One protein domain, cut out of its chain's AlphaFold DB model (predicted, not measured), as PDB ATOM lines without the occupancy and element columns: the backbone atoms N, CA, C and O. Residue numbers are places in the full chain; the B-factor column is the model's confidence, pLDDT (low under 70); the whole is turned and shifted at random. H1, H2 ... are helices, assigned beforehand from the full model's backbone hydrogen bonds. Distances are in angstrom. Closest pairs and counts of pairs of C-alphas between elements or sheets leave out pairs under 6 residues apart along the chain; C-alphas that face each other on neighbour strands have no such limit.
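What this domain is: This is residues 16 to 129 of the 281 residues of the protein "Exosortase/archaeosortase family protein" of Candidatus Aenigmarchaeota archaeon (UniProt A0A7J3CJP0). One long helix, H2, has two shorter helices, H1 and H3, packed along parts of it in an up-and-down bundle of three, and a fourth helix, H4, lies loosely beyond H3 on the side away from H2. The 114 printed residues hold four named helices, H1 to H4 in chain order, and no named strand, and the class is all helix. The whole is elongated, 53 by 30 by 23 A, and loose, with a radius of gyration of the C-alphas of 16.5 A.

Where its parts are: H2, residues 36 to 66, is the longest at 45.4 A, from C-alpha 36 at (19.085, 4.174, 77.635) to C-alpha 66 at (57.148, 28.604, 81.091). H1 is residues 16 to 30, 21.1 A. H3 is residues 75 to 88, 20.3 A. H4, residues 104 to 123, measures 28.2 A and ends with C-alpha 123 at (56.914, 0.900, 71.933).

How they stand to each other: In the bundle of H1, H2 and H3, each helix runs against the one before. H2 touches H3 with its residues 45 to 57 alone, closest at the C-alphas of Ser 46 and Ser 86, 5.6 A. This hairpin has a shallow tilt of 32 degrees, only just short of steep. H2 touches H1 with its residues 39 to 50 alone, closest at the C-alphas of Ser 29 and Lys 39, 5.8 A, a hairpin at a shallow tilt of 30 degrees. H1 and H3 are near each other. H4 is close to H3 but not clearly touching, with the C-alphas of Tyr 80 and Ile 118 closest at 7.2 A; they run opposite ways at a shallow tilt of 17 degrees. H4 is apart from H1 and H2. In H1, H2, H3 and H4 every O i to N i+4 pair is within hydrogen-bond range.

The domain as a whole: The C-alphas farthest apart, of Asn 68 and Arg 101, lie 54.0 A from each other. The printed part has no cut, and the link from H3 to H4, 15 residues, is long. Residues 101 to 106, of which 104 to 106 belong to H4, and residues 123 to 129 stand free. The mean pLDDT of the printed part is 72.2; residues 16 to 18, 65, 68 to 76 and 97 to 129 are under 70.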
ATOM      1  N   SER A  16      38.389  15.755  64.450       58.97
ATOM      2  CA  SER A  16      38.126  14.409  63.940       58.97
ATOM      3  C   SER A  16      38.484  13.284  64.916       58.97
ATOM      4  O   SER A  16      37.739  12.310  64.975       58.97
ATOM      5  N   VAL A  17      39.541  13.404  65.731       66.62
ATOM      6  CA  VAL A  17      39.901  12.378  66.732       66.62
ATOM      7  C   VAL A  17      38.890  12.355  67.882       66.62
ATOM      8  O   VAL A  17      38.462  11.284  68.315       66.62
ATOM      9  N   PHE A  18      38.436  13.529  68.334       69.69
ATOM     10  CA  PHE A  18      37.372  13.638  69.341       69.69
ATOM     11  C   PHE A  18      36.054  13.051  68.835       69.69
ATOM     12  O   PHE A  18      35.404  12.287  69.548       69.69
ATOM     13  N   VAL A  19      35.684  13.366  67.592       71.38
ATOM     14  CA  VAL A  19      34.487  12.816  66.946       71.38
ATOM     15  C   VAL A  19      34.604  11.297  66.787       71.38
ATOM     16  O   VAL A  19      33.664  10.580  67.125       71.38
ATOM     17  N   ALA A  20      35.759  10.786  66.350       71.62
ATOM     18  CA  ALA A  20      35.992   9.351  66.192       71.62
ATOM     19  C   ALA A  20      35.858   8.593  67.521       71.62
ATOM     20  O   ALA A  20      35.180   7.568  67.580       71.62
ATOM     21  N   PHE A  21      36.427   9.117  68.610       75.31
ATOM     22  CA  PHE A  21      36.238   8.524  69.934       75.31
ATOM     23  C   PHE A  21      34.796   8.599  70.409       75.31
ATOM     24  O   PHE A  21      34.294   7.638  70.985       75.31
ATOM     25  N   PHE A  22      34.113   9.716  70.168       78.81
ATOM     26  CA  PHE A  22      32.716   9.853  70.550       78.81
ATOM     27  C   PHE A  22      31.850   8.795  69.857       78.81
ATOM     28  O   PHE A  22      31.086   8.093  70.520       78.81
ATOM     29  N   ILE A  23      32.042   8.598  68.549       77.50
ATOM     30  CA  ILE A  23      31.390   7.529  67.782       77.50
ATOM     31  C   ILE A  23      31.766   6.153  68.349       77.50
ATOM     32  O   ILE A  23      30.885   5.328  68.585       77.50
ATOM     33  N   PHE A  24      33.049   5.912  68.628       82.75
ATOM     34  CA  PHE A  24      33.526   4.651  69.197       82.75
ATOM     35  C   PHE A  24      32.876   4.331  70.552       82.75
ATOM     36  O   PHE A  24      32.382   3.224  70.755       82.75
ATOM     37  N   ILE A  25      32.808   5.300  71.467       83.12
ATOM     38  CA  ILE A  25      32.174   5.142  72.780       83.12
ATOM     39  C   ILE A  25      30.664   4.937  72.653       83.12
ATOM     40  O   ILE A  25      30.088   4.127  73.385       83.12
ATOM     41  N   ILE A  26      30.006   5.622  71.715       83.62
ATOM     42  CA  ILE A  26      28.596   5.367  71.417       83.62
ATOM     43  C   ILE A  26      28.424   3.905  71.008       83.62
ATOM     44  O   ILE A  26      27.649   3.190  71.648       83.62
ATOM     45  N   LEU A  27      29.177   3.444  70.008       83.44
ATOM     46  CA  LEU A  27      29.118   2.068  69.519       83.44
ATOM     47  C   LEU A  27      29.380   1.065  70.647       83.44
ATOM     48  O   LEU A  27      28.566   0.165  70.853       83.44
ATOM     49  N   ILE A  28      30.438   1.261  71.444       83.12
ATOM     50  CA  ILE A  28      30.773   0.357  72.550       83.12
ATOM     51  C   ILE A  28      29.657   0.314  73.597       83.12
ATOM     52  O   ILE A  28      29.278  -0.763  74.047       83.12
ATOM     53  N   SER A  29      29.046   1.458  73.924       85.00
ATOM     54  CA  SER A  29      27.939   1.528  74.883       85.00
ATOM     55  C   SER A  29      26.693   0.774  74.400       85.00
ATOM     56  O   SER A  29      25.937   0.223  75.210       85.00
ATOM     57  N   TYR A  30      26.476   0.698  73.080       83.19
ATOM     58  CA  TYR A  30      25.362  -0.042  72.492       83.19
ATOM     59  C   TYR A  30      25.505  -1.555  72.659       83.19
ATOM     60  O   TYR A  30      24.478  -2.221  72.824       83.19
ATOM     61  N   PHE A  31      26.736  -2.071  72.718       81.81
ATOM     62  CA  PHE A  31      26.997  -3.490  72.967       81.81
ATOM     63  C   PHE A  31      26.614  -3.947  74.374       81.81
ATOM     64  O   PHE A  31      26.452  -5.145  74.571       81.81
ATOM     65  N   PHE A  32      26.410  -3.051  75.344       82.81
ATOM     66  CA  PHE A  32      26.037  -3.430  76.711       82.81
ATOM     67  C   PHE A  32      24.523  -3.443  76.938       82.81
ATOM     68  O   PHE A  32      23.769  -2.623  76.402       82.81
ATOM     69  N   ASN A  33      24.062  -4.367  77.779       81.94
ATOM     70  CA  ASN A  33      22.682  -4.446  78.235       81.94
ATOM     71  C   ASN A  33      22.457  -3.489  79.419       81.94
ATOM     72  O   ASN A  33      22.545  -3.875  80.581       81.94
ATOM     73  N   ALA A  34      22.209  -2.216  79.116       84.12
ATOM     74  CA  ALA A  34      21.893  -1.181  80.099       84.12
ATOM     75  C   ALA A  34      20.734  -0.301  79.621       84.12
ATOM     76  O   ALA A  34      20.471  -0.190  78.419       84.12
ATOM     77  N   SER A  35      20.053   0.361  80.561       89.38
ATOM     78  CA  SER A  35      18.995   1.317  80.228       89.38
ATOM     79  C   SER A  35      19.541   2.477  79.388       89.38
ATOM     80  O   SER A  35      20.692   2.891  79.549       89.38
ATOM     81  N   LYS A  36      18.703   3.044  78.505       87.81
ATOM     82  CA  LYS A  36      19.085   4.174  77.635       87.81
ATOM     83  C   LYS A  36      19.720   5.323  78.430       87.81
ATOM     84  O   LYS A  36      20.760   5.837  78.036       87.81
ATOM     85  N   LYS A  37      19.148   5.656  79.596       91.69
ATOM     86  CA  LYS A  37      19.666   6.698  80.498       91.69
ATOM     87  C   LYS A  37      21.110   6.419  80.938       91.69
ATOM     88  O   LYS A  37      21.936   7.319  80.874       91.69
ATOM     89  N   ARG A  38      21.439   5.183  81.335       89.69
ATOM     90  CA  ARG A  38      22.799   4.814  81.778       89.69
ATOM     91  C   ARG A  38      23.821   4.884  80.645       89.69
ATOM     92  O   ARG A  38      24.919   5.385  80.862       89.69
ATOM     93  N   LYS A  39      23.444   4.458  79.435       88.56
ATOM     94  CA  LYS A  39      24.302   4.571  78.242       88.56
ATOM     95  C   LYS A  39      24.635   6.027  77.924       88.56
ATOM     96  O   LYS A  39      25.799   6.353  77.739       88.56
ATOM     97  N   ILE A  40      23.629   6.903  77.939       90.00
ATOM     98  CA  ILE A  40      23.817   8.340  77.691       90.00
ATOM     99  C   ILE A  40      24.746   8.956  78.742       90.00
ATOM    100  O   ILE A  40      25.697   9.643  78.384       90.00
ATOM    101  N   VAL A  41      24.519   8.668  80.027       93.00
ATOM    102  CA  VAL A  41      25.378   9.169  81.113       93.00
ATOM    103  C   VAL A  41      26.825   8.701  80.934       93.00
ATOM    104  O   VAL A  41      27.744   9.496  81.101       93.00
ATOM    105  N   PHE A  42      27.037   7.445  80.539       92.75
ATOM    106  CA  PHE A  42      28.370   6.914  80.270       92.75
ATOM    107  C   PHE A  42      29.070   7.600  79.081       92.75
ATOM    108  O   PHE A  42      30.259   7.925  79.158       92.75
ATOM    109  N   VAL A  43      28.338   7.840  77.989       90.44
ATOM    110  CA  VAL A  43      28.853   8.550  76.807       90.44
ATOM    111  C   VAL A  43      29.255   9.980  77.182       90.44
ATOM    112  O   VAL A  43      30.366  10.403  76.871       90.44
ATOM    113  N   ILE A  44      28.394  10.696  77.914       92.06
ATOM    114  CA  ILE A  44      28.666  12.062  78.390       92.06
ATOM    115  C   ILE A  44      29.878  12.083  79.328       92.06
ATOM    116  O   ILE A  44      30.752  12.933  79.175       92.06
ATOM    117  N   PHE A  45      29.969  11.131  80.260       93.81
ATOM    118  CA  PHE A  45      31.122  10.996  81.151       93.81
ATOM    119  C   PHE A  45      32.426  10.799  80.368       93.81
ATOM    120  O   PHE A  45      33.403  11.495  80.624       93.81
ATOM    121  N   SER A  46      32.435   9.894  79.388       89.81
ATOM    122  CA  SER A  46      33.620   9.617  78.566       89.81
ATOM    123  C   SER A  46      34.036  10.824  77.722       89.81
ATOM    124  O   SER A  46      35.225  11.081  77.547       89.81
ATOM    125  N   PHE A  47      33.065  11.595  77.227       87.75
ATOM    126  CA  PHE A  47      33.324  12.841  76.510       87.75
ATOM    127  C   PHE A  47      33.938  13.915  77.424       87.75
ATOM    128  O   PHE A  47      34.971  14.494  77.091       87.75
ATOM    129  N   LEU A  48      33.349  14.138  78.603       90.75
ATOM    130  CA  LEU A  48      33.877  15.068  79.608       90.75
ATOM    131  C   LEU A  48      35.283  14.674  80.063       90.75
ATOM    132  O   LEU A  48      36.150  15.533  80.201       90.75
ATOM    133  N   LEU A  49      35.526  13.379  80.252       90.56
ATOM    134  CA  LEU A  49      36.834  12.853  80.617       90.56
ATOM    135  C   LEU A  49      37.903  13.219  79.578       90.56
ATOM    136  O   LEU A  49      38.969  13.700  79.954       90.56
ATOM    137  N   LEU A  50      37.621  13.046  78.283       84.94
ATOM    138  CA  LEU A  50      38.550  13.467  77.232       84.94
ATOM    139  C   LEU A  50      38.788  14.974  77.228       84.94
ATOM    140  O   LEU A  50      39.919  15.409  77.021       84.94
ATOM    141  N   PHE A  51      37.744  15.770  77.458       84.88
ATOM    142  CA  PHE A  51      37.882  17.219  77.543       84.88
ATOM    143  C   PHE A  51      38.818  17.620  78.691       84.88
ATOM    144  O   PHE A  51      39.739  18.409  78.489       84.88
ATOM    145  N   VAL A  52      38.649  17.009  79.868       89.19
ATOM    146  CA  VAL A  52      39.517  17.230  81.033       89.19
ATOM    147  C   VAL A  52      40.953  16.789  80.750       89.19
ATOM    148  O   VAL A  52      41.881  17.541  81.032       89.19
ATOM    149  N   LEU A  53      41.163  15.615  80.148       86.00
ATOM    150  CA  LEU A  53      42.503  15.129  79.794       86.00
ATOM    151  C   LEU A  53      43.195  16.038  78.772       86.00
ATOM    152  O   LEU A  53      44.396  16.288  78.876       86.00
ATOM    153  N   ASN A  54      42.441  16.592  77.822       80.94
ATOM    154  CA  ASN A  54      42.968  17.572  76.882       80.94
ATOM    155  C   ASN A  54      43.337  18.893  77.575       80.94
ATOM    156  O   ASN A  54      44.373  19.480  77.271       80.94
ATOM    157  N   LEU A  55      42.526  19.338  78.534       83.88
ATOM    158  CA  LEU A  55      42.792  20.543  79.314       83.88
ATOM    159  C   LEU A  55      44.039  20.373  80.196       83.88
ATOM    160  O   LEU A  55      44.895  21.252  80.208       83.88
ATOM    161  N   ILE A  56      44.207  19.209  80.837       85.38
ATOM    162  CA  ILE A  56      45.435  18.842  81.564       85.38
ATOM    163  C   ILE A  56      46.647  18.909  80.633       85.38
ATOM    164  O   ILE A  56      47.663  19.497  80.989       85.38
ATOM    165  N   ARG A  57      46.542  18.358  79.421       79.62
ATOM    166  CA  ARG A  57      47.625  18.414  78.435       79.62
ATOM    167  C   ARG A  57      47.982  19.850  78.047       79.62
ATOM    168  O   ARG A  57      49.164  20.166  77.986       79.62
ATOM    169  N   ILE A  58      46.995  20.719  77.812       78.75
ATOM    170  CA  ILE A  58      47.237  22.141  77.511       78.75
ATOM    171  C   ILE A  58      47.953  22.819  78.683       78.75
ATOM    172  O   ILE A  58      48.942  23.513  78.464       78.75
ATOM    173  N   ILE A  59      47.511  22.575  79.921       83.56
ATOM    174  CA  ILE A  59      48.173  23.105  81.123       83.56
ATOM    175  C   ILE A  59      49.621  22.614  81.206       83.56
ATOM    176  O   ILE A  59      50.513  23.414  81.473       83.56
ATOM    177  N   LEU A  60      49.876  21.329  80.944       78.50
ATOM    178  CA  LEU A  60      51.233  20.784  80.932       78.50
ATOM    179  C   LEU A  60      52.087  21.466  79.862       78.50
ATOM    180  O   LEU A  60      53.178  21.923  80.180       78.50
ATOM    181  N   ILE A  61      51.588  21.613  78.630       72.38
ATOM    182  CA  ILE A  61      52.304  22.324  77.559       72.38
ATOM    183  C   ILE A  61      52.654  23.750  78.005       72.38
ATOM    184  O   ILE A  61      53.808  24.149  77.888       72.38
ATOM    185  N   LEU A  62      51.695  24.493  78.568       75.62
ATOM    186  CA  LEU A  62      51.926  25.849  79.079       75.62
ATOM    187  C   LEU A  62      52.963  25.874  80.214       75.62
ATOM    188  O   LEU A  62      53.820  26.755  80.248       75.62
ATOM    189  N   PHE A  63      52.931  24.890  81.112       79.12
ATOM    190  CA  PHE A  63      53.895  24.752  82.202       79.12
ATOM    191  C   PHE A  63      55.313  24.451  81.692       79.12
ATOM    192  O   PHE A  63      56.280  25.083  82.123       79.12
ATOM    193  N   PHE A  64      55.472  23.520  80.752       74.19
ATOM    194  CA  PHE A  64      56.778  23.235  80.147       74.19
ATOM    195  C   PHE A  64      57.296  24.423  79.340       74.19
ATOM    196  O   PHE A  64      58.489  24.732  79.409       74.19
ATOM    197  N   LEU A  65      56.389  25.157  78.687       64.88
ATOM    198  CA  LEU A  65      56.722  26.383  77.983       64.88
ATOM    199  C   LEU A  65      57.277  27.453  78.924       64.88
ATOM    200  O   LEU A  65      58.308  28.049  78.627       64.88
ATOM    201  N   SER A  66      56.649  27.650  80.088       73.38
ATOM    202  CA  SER A  66      57.148  28.604  81.091       73.38
ATOM    203  C   SER A  66      58.520  28.238  81.664       73.38
ATOM    204  O   SER A  66      59.223  29.110  82.163       73.38
ATOM    205  N   ASN A  67      58.925  26.969  81.561       70.62
ATOM    206  CA  ASN A  67      60.215  26.476  82.041       70.62
ATOM    207  C   ASN A  67      61.292  26.415  80.941       70.62
ATOM    208  O   ASN A  67      62.334  25.797  81.157       70.62
ATOM    209  N   ASN A  68      61.054  27.017  79.766       60.19
ATOM    210  CA  ASN A  68      61.948  26.980  78.598       60.19
ATOM    211  C   ASN A  68      62.355  25.559  78.161       60.19
ATOM    212  O   ASN A  68      63.396  25.372  77.533       60.19
ATOM    213  N   LYS A  69      61.546  24.540  78.478       52.25
ATOM    214  CA  LYS A  69      61.773  23.162  78.031       52.25
ATOM    215  C   LYS A  69      60.842  22.870  76.865       52.25
ATOM    216  O   LYS A  69      59.629  22.787  77.044       52.25
ATOM    217  N   ILE A  70      61.409  22.692  75.675       50.78
ATOM    218  CA  ILE A  70      60.657  22.238  74.504       50.78
ATOM    219  C   ILE A  70      60.428  20.735  74.672       50.78
ATOM    220  O   ILE A  70      61.330  19.928  74.472       50.78
ATOM    221  N   GLN A  71      59.223  20.352  75.092       53.75
ATOM    222  CA  GLN A  71      58.808  18.953  75.132       53.75
ATOM    223  C   GLN A  71      57.583  18.748  74.246       53.75
ATOM    224  O   GLN A  71      56.553  19.402  74.418       53.75
ATOM    225  N   HIS A  72      57.689  17.807  73.308       52.00
ATOM    226  CA  HIS A  72      56.555  17.326  72.528       52.00
ATOM    227  C   HIS A  72      55.672  16.441  73.414       52.00
ATOM    228  O   HIS A  72      55.945  15.257  73.608       52.00
ATOM    229  N   ILE A  73      54.596  17.009  73.960       58.59
ATOM    230  CA  ILE A  73      53.580  16.226  74.670       58.59
ATOM    231  C   ILE A  73      52.558  15.721  73.652       58.59
ATOM    232  O   ILE A  73      51.611  16.423  73.286       58.59
ATOM    233  N   SER A  74      52.754  14.484  73.195       60.81
ATOM    234  CA  SER A  74      51.821  13.818  72.286       60.81
ATOM    235  C   SER A  74      50.417  13.729  72.903       60.81
ATOM    236  O   SER A  74      50.244  13.370  74.070       60.81
ATOM    237  N   GLY A  75      49.387  14.051  72.115       64.25
ATOM    238  CA  GLY A  75      47.985  13.891  72.526       64.25
ATOM    239  C   GLY A  75      47.550  12.426  72.632       64.25
ATOM    240  O   GLY A  75      46.592  12.117  73.340       64.25
ATOM    241  N   VAL A  76      48.279  11.520  71.976       69.44
ATOM    242  CA  VAL A  76      47.949  10.093  71.916       69.44
ATOM    243  C   VAL A  76      47.914   9.421  73.298       69.44
ATOM    244  O   VAL A  76      46.931   8.734  73.586       69.44
ATOM    245  N   PRO A  77      48.895   9.630  74.202       71.88
ATOM    246  CA  PRO A  77      48.818   9.056  75.540       71.88
ATOM    247  C   PRO A  77      47.577   9.456  76.336       71.88
ATOM    248  O   PRO A  77      46.947   8.602  76.956       71.88
ATOM    249  N   PHE A  78      47.186  10.729  76.280       76.25
ATOM    250  CA  PHE A  78      45.985  11.217  76.960       76.25
ATOM    251  C   PHE A  78      44.716  10.603  76.370       76.25
ATOM    252  O   PHE A  78      43.796  10.251  77.104       76.25
ATOM    253  N   PHE A  79      44.682  10.417  75.051       74.44
ATOM    254  CA  PHE A  79      43.576   9.766  74.364       74.44
ATOM    255  C   PHE A  79      43.390   8.307  74.806       74.44
ATOM    256  O   PHE A  79      42.297   7.914  75.221       74.44
ATOM    257  N   TYR A  80      44.461   7.509  74.784       77.94
ATOM    258  CA  TYR A  80      44.403   6.113  75.221       77.94
ATOM    259  C   TYR A  80      44.132   5.973  76.717       77.94
ATOM    260  O   TYR A  80      43.402   5.067  77.123       77.94
ATOM    261  N   LEU A  81      44.648   6.894  77.535       82.62
ATOM    262  CA  LEU A  81      44.308   6.964  78.952       82.62
ATOM    263  C   LEU A  81      42.806   7.223  79.149       82.62
ATOM    264  O   LEU A  81      42.177   6.574  79.984       82.62
ATOM    265  N   GLY A  82      42.215   8.103  78.337       84.25
ATOM    266  CA  GLY A  82      40.773   8.337  78.298       84.25
ATOM    267  C   GLY A  82      39.984   7.071  77.968       84.25
ATOM    268  O   GLY A  82      39.076   6.713  78.717       84.25
ATOM    269  N   ILE A  83      40.378   6.341  76.914       82.38
ATOM    270  CA  ILE A  83      39.779   5.039  76.560       82.38
ATOM    271  C   ILE A  83      39.855   4.069  77.743       82.38
ATOM    272  O   ILE A  83      38.844   3.471  78.117       82.38
ATOM    273  N   ALA A  84      41.034   3.922  78.349       84.00
ATOM    274  CA  ALA A  84      41.248   2.995  79.449       84.00
ATOM    275  C   ALA A  84      40.342   3.325  80.644       84.00
ATOM    276  O   ALA A  84      39.595   2.461  81.106       84.00
ATOM    277  N   ILE A  85      40.342   4.576  81.113       87.75
ATOM    278  CA  ILE A  85      39.506   5.017  82.241       87.75
ATOM    279  C   ILE A  85      38.015   4.829  81.921       87.75
ATOM    280  O   ILE A  85      37.273   4.307  82.759       87.75
ATOM    281  N   SER A  86      37.575   5.182  80.707       85.69
ATOM    282  CA  SER A  86      36.203   4.946  80.245       85.69
ATOM    283  C   SER A  86      35.825   3.466  80.345       85.69
ATOM    284  O   SER A  86      34.809   3.136  80.956       85.69
ATOM    285  N   ILE A  87      36.667   2.558  79.854       83.44
ATOM    286  CA  ILE A  87      36.429   1.109  79.930       83.44
ATOM    287  C   ILE A  87      36.385   0.617  81.385       83.44
ATOM    288  O   ILE A  87      35.462  -0.103  81.770       83.44
ATOM    289  N   PHE A  88      37.333   1.029  82.234       84.81
ATOM    290  CA  PHE A  88      37.351   0.628  83.649       84.81
ATOM    291  C   PHE A  88      36.136   1.143  84.428       84.81
ATOM    292  O   PHE A  88      35.723   0.541  85.422       84.81
ATOM    293  N   SER A  89      35.526   2.232  83.965       87.12
ATOM    294  CA  SER A  89      34.330   2.797  84.581       87.12
ATOM    295  C   SER A  89      33.017   2.106  84.179       87.12
ATOM    296  O   SER A  89      32.002   2.366  84.822       87.12
ATOM    297  N   PHE A  90      33.009   1.155  83.230       84.94
ATOM    298  CA  PHE A  90      31.795   0.437  82.795       84.94
ATOM    299  C   PHE A  90      30.955  -0.121  83.952       84.94
ATOM    300  O   PHE A  90      29.739   0.078  83.987       84.94
ATOM    301  N   LYS A  91      31.596  -0.760  84.941       79.00
ATOM    302  CA  LYS A  91      30.898  -1.303  86.119       79.00
ATOM    303  C   LYS A  91      30.189  -0.217  86.927       79.00
ATOM    304  O   LYS A  91      29.035  -0.390  87.303       79.00
ATOM    305  N   LYS A  92      30.834   0.940  87.119       86.44
ATOM    306  CA  LYS A  92      30.252   2.076  87.859       86.44
ATOM    307  C   LYS A  92      28.982   2.611  87.192       86.44
ATOM    308  O   LYS A  92      28.088   3.086  87.883       86.44
ATOM    309  N   PHE A  93      28.879   2.493  85.868       84.06
ATOM    310  CA  PHE A  93      27.701   2.907  85.100       84.06
ATOM    311  C   PHE A  93      26.703   1.765  84.831       84.06
ATOM    312  O   PHE A  93      25.712   1.964  84.126       84.06
ATOM    313  N   GLY A  94      26.918   0.576  85.407       82.00
ATOM    314  CA  GLY A  94      26.043  -0.585  85.231       82.00
ATOM    315  C   GLY A  94      26.068  -1.172  83.814       82.00
ATOM    316  O   GLY A  94      25.058  -1.714  83.369       82.00
ATOM    317  N   LEU A  95      27.193  -1.039  83.102       81.75
ATOM    318  CA  LEU A  95      27.452  -1.610  81.774       81.75
ATOM    319  C   LEU A  95      28.172  -2.964  81.912       81.75
ATOM    320  O   LEU A  95      29.287  -3.142  81.434       81.75
ATOM    321  N   GLU A  96      27.580  -3.910  82.642       70.19
ATOM    322  CA  GLU A  96      28.308  -5.115  83.083       70.19
ATOM    323  C   GLU A  96      28.153  -6.330  82.172       70.19
ATOM    324  O   GLU A  96      29.039  -7.185  82.140       70.19
ATOM    325  N   GLN A  97      27.047  -6.428  81.433       69.44
ATOM    326  CA  GLN A  97      26.791  -7.575  80.568       69.44
ATOM    327  C   GLN A  97      26.691  -7.129  79.112       69.44
ATOM    328  O   GLN A  97      25.831  -6.300  78.796       69.44
ATOM    329  N   PRO A  98      27.547  -7.649  78.213       67.75
ATOM    330  CA  PRO A  98      27.322  -7.473  76.791       67.75
ATOM    331  C   PRO A  98      25.955  -8.073  76.426       67.75
ATOM    332  O   PRO A  98      25.537  -9.100  76.959       67.75
ATOM    333  N   ARG A  99      25.227  -7.392  75.542       65.06
ATOM    334  CA  ARG A  99      23.904  -7.785  75.037       65.06
ATOM    335  C   ARG A  99      23.956  -9.133  74.319       65.06
ATOM    336  O   ARG A  99      22.970  -9.862  74.301       65.06
ATOM    337  N   PHE A 100      25.110  -9.447  73.750       62.34
ATOM    338  CA  PHE A 100      25.425 -10.741  73.173       62.34
ATOM    339  C   PHE A 100      26.205 -11.551  74.210       62.34
ATOM    340  O   PHE A 100      27.056 -10.989  74.902       62.34
ATOM    341  N   ARG A 101      25.941 -12.863  74.316       59.47
ATOM    342  CA  ARG A 101      26.810 -13.814  75.034       59.47
ATOM    343  C   ARG A 101      28.145 -13.907  74.287       59.47
ATOM    344  O   ARG A 101      28.421 -14.878  73.605       59.47
ATOM    345  N   ILE A 102      28.948 -12.860  74.388       57.66
ATOM    346  CA  ILE A 102      30.372 -12.915  74.104       57.66
ATOM    347  C   ILE A 102      30.941 -13.665  75.299       57.66
ATOM    348  O   ILE A 102      30.718 -13.252  76.447       57.66
ATOM    349  N   GLU A 103      31.586 -14.805  75.067       59.25
ATOM    350  CA  GLU A 103      32.200 -15.546  76.160       59.25
ATOM    351  C   GLU A 103      33.120 -14.592  76.932       59.25
ATOM    352  O   GLU A 103      33.869 -13.810  76.342       59.25
ATOM    353  N   LYS A 104      33.078 -14.616  78.273       60.41
ATOM    354  CA  LYS A 104      33.910 -13.730  79.120       60.41
ATOM    355  C   LYS A 104      35.396 -13.770  78.728       60.41
ATOM    356  O   LYS A 104      36.127 -12.819  79.004       60.41
ATOM    357  N   LEU A 105      35.830 -14.870  78.110       55.81
ATOM    358  CA  LEU A 105      37.166 -15.078  77.574       55.81
ATOM    359  C   LEU A 105      37.458 -14.210  76.336       55.81
ATOM    360  O   LEU A 105      38.530 -13.616  76.267       55.81
ATOM    361  N   GLU A 106      36.518 -14.074  75.401       63.91
ATOM    362  CA  GLU A 106      36.679 -13.286  74.171       63.91
ATOM    363  C   GLU A 106      36.712 -11.786  74.453       63.91
ATOM    364  O   GLU A 106      37.563 -11.078  73.921       63.91
ATOM    365  N   LEU A 107      35.862 -11.302  75.368       63.12
ATOM    366  CA  LEU A 107      35.884  -9.897  75.779       63.12
ATOM    367  C   LEU A 107      37.198  -9.544  76.489       63.12
ATOM    368  O   LEU A 107      37.783  -8.495  76.224       63.12
ATOM    369  N   LYS A 108      37.693 -10.432  77.364       62.41
ATOM    370  CA  LYS A 108      39.009 -10.264  77.995       62.41
ATOM    371  C   LYS A 108      40.128 -10.281  76.961       62.41
ATOM    372  O   LYS A 108      40.989  -9.417  77.032       62.41
ATOM    373  N   ARG A 109      40.101 -11.196  75.986       63.62
ATOM    374  CA  ARG A 109      41.089 -11.250  74.897       63.62
ATOM    375  C   ARG A 109      41.062  -9.990  74.043       63.62
ATOM    376  O   ARG A 109      42.125  -9.446  73.798       63.62
ATOM    377  N   ALA A 110      39.886  -9.490  73.661       65.62
ATOM    378  CA  ALA A 110      39.745  -8.255  72.889       65.62
ATOM    379  C   ALA A 110      40.264  -7.032  73.660       65.62
ATOM    380  O   ALA A 110      40.981  -6.208  73.100       65.62
ATOM    381  N   LEU A 111      39.970  -6.940  74.962       62.53
ATOM    382  CA  LEU A 111      40.507  -5.896  75.840       62.53
ATOM    383  C   LEU A 111      42.022  -6.015  76.028       62.53
ATOM    384  O   LEU A 111      42.721  -5.010  75.966       62.53
ATOM    385  N   SER A 112      42.539  -7.228  76.225       61.50
ATOM    386  CA  SER A 112      43.977  -7.484  76.317       61.50
ATOM    387  C   SER A 112      44.690  -7.166  75.006       61.50
ATOM    388  O   SER A 112      45.755  -6.566  75.054       61.50
ATOM    389  N   LEU A 113      44.097  -7.490  73.851       59.06
ATOM    390  CA  LEU A 113      44.624  -7.119  72.539       59.06
ATOM    391  C   LEU A 113      44.592  -5.607  72.342       59.06
ATOM    392  O   LEU A 113      45.569  -5.059  71.862       59.06
ATOM    393  N   LEU A 114      43.524  -4.919  72.754       66.56
ATOM    394  CA  LEU A 114      43.450  -3.458  72.698       66.56
ATOM    395  C   LEU A 114      44.567  -2.826  73.540       66.56
ATOM    396  O   LEU A 114      45.305  -1.984  73.043       66.56
ATOM    397  N   VAL A 115      44.727  -3.259  74.792       64.19
ATOM    398  CA  VAL A 115      45.793  -2.775  75.685       64.19
ATOM    399  C   VAL A 115      47.178  -3.109  75.127       64.19
ATOM    400  O   VAL A 115      48.065  -2.261  75.165       64.19
ATOM    401  N   PHE A 116      47.366  -4.306  74.565       57.03
ATOM    402  CA  PHE A 116      48.620  -4.718  73.935       57.03
ATOM    403  C   PHE A 116      48.925  -3.903  72.673       57.03
ATOM    404  O   PHE A 116      50.054  -3.463  72.519       57.03
ATOM    405  N   SER A 117      47.935  -3.620  71.823       49.75
ATOM    406  CA  SER A 117      48.066  -2.741  70.654       49.75
ATOM    407  C   SER A 117      48.393  -1.302  71.055       49.75
ATOM    408  O   SER A 117      49.193  -0.649  70.394       49.75
ATOM    409  N   ILE A 118      47.826  -0.817  72.164       56.47
ATOM    410  CA  ILE A 118      48.162   0.491  72.745       56.47
ATOM    411  C   ILE A 118      49.615   0.497  73.243       56.47
ATOM    412  O   ILE A 118      50.365   1.414  72.920       56.47
ATOM    413  N   LEU A 119      50.044  -0.532  73.982       52.84
ATOM    414  CA  LEU A 119      51.434  -0.688  74.438       52.84
ATOM    415  C   LEU A 119      52.414  -0.804  73.265       52.84
ATOM    416  O   LEU A 119      53.440  -0.132  73.267       52.84
ATOM    417  N   LEU A 120      52.082  -1.598  72.245       47.84
ATOM    418  CA  LEU A 120      52.846  -1.703  71.004       47.84
ATOM    419  C   LEU A 120      52.932  -0.360  70.293       47.84
ATOM    420  O   LEU A 120      54.005  -0.033  69.816       47.84
ATOM    421  N   PHE A 121      51.867   0.443  70.270       49.12
ATOM    422  CA  PHE A 121      51.917   1.795  69.718       49.12
ATOM    423  C   PHE A 121      52.885   2.701  70.495       49.12
ATOM    424  O   PHE A 121      53.583   3.495  69.878       49.12
ATOM    425  N   PHE A 122      52.984   2.582  71.824       48.53
ATOM    426  CA  PHE A 122      53.985   3.322  72.608       48.53
ATOM    427  C   PHE A 122      55.417   2.827  72.378       48.53
ATOM    428  O   PHE A 122      56.340   3.634  72.361       48.53
ATOM    429  N   ILE A 123      55.604   1.517  72.197       44.38
ATOM    430  CA  ILE A 123      56.914   0.900  71.933       44.38
ATOM    431  C   ILE A 123      57.363   1.156  70.484       44.38
ATOM    432  O   ILE A 123      58.549   1.337  70.229       44.38
ATOM    433  N   GLN A 124      56.416   1.189  69.544       35.12
ATOM    434  CA  GLN A 124      56.609   1.439  68.116       35.12
ATOM    435  C   GLN A 124      56.281   2.872  67.709       35.12
ATOM    436  O   GLN A 124      56.109   3.109  66.516       35.12
ATOM    437  N   GLN A 125      56.217   3.842  68.633       41.69
ATOM    438  CA  GLN A 125      56.452   5.223  68.218       41.69
ATOM    439  C   GLN A 125      57.796   5.153  67.498       41.69
ATOM    440  O   GLN A 125      58.809   4.882  68.155       41.69
ATOM    441  N   PRO A 126      57.840   5.289  66.159       34.78
ATOM    442  CA  PRO A 126      59.131   5.387  65.528       34.78
ATOM    443  C   PRO A 126      59.751   6.606  66.206       34.78
ATOM    444  O   PRO A 126      59.031   7.529  66.607       34.78
ATOM    445  N   LYS A 127      61.065   6.604  66.408       36.78
ATOM    446  CA  LYS A 127      61.779   7.843  66.712       36.78
ATOM    447  C   LYS A 127      61.606   8.769  65.493       36.78
ATOM    448  O   LYS A 127      62.512   8.918  64.686       36.78
ATOM    449  N   ILE A 128      60.392   9.265  65.260       35.59
ATOM    450  CA  ILE A 128      60.057  10.243  64.244       35.59
ATOM    451  C   ILE A 128      60.462  11.548  64.889       35.59
ATOM    452  O   ILE A 128      59.787  12.059  65.779       35.59
ATOM    453  N   GLY A 129      61.622  12.013  64.456       32.69
ATOM    454  CA  GLY A 129      62.315  13.141  65.032       32.69
ATOM    455  C   GLY A 129      63.500  12.649  65.837       32.69
ATOM    456  O   GLY A 129      63.353  12.179  66.964       32.69
TER     457      GLY A 129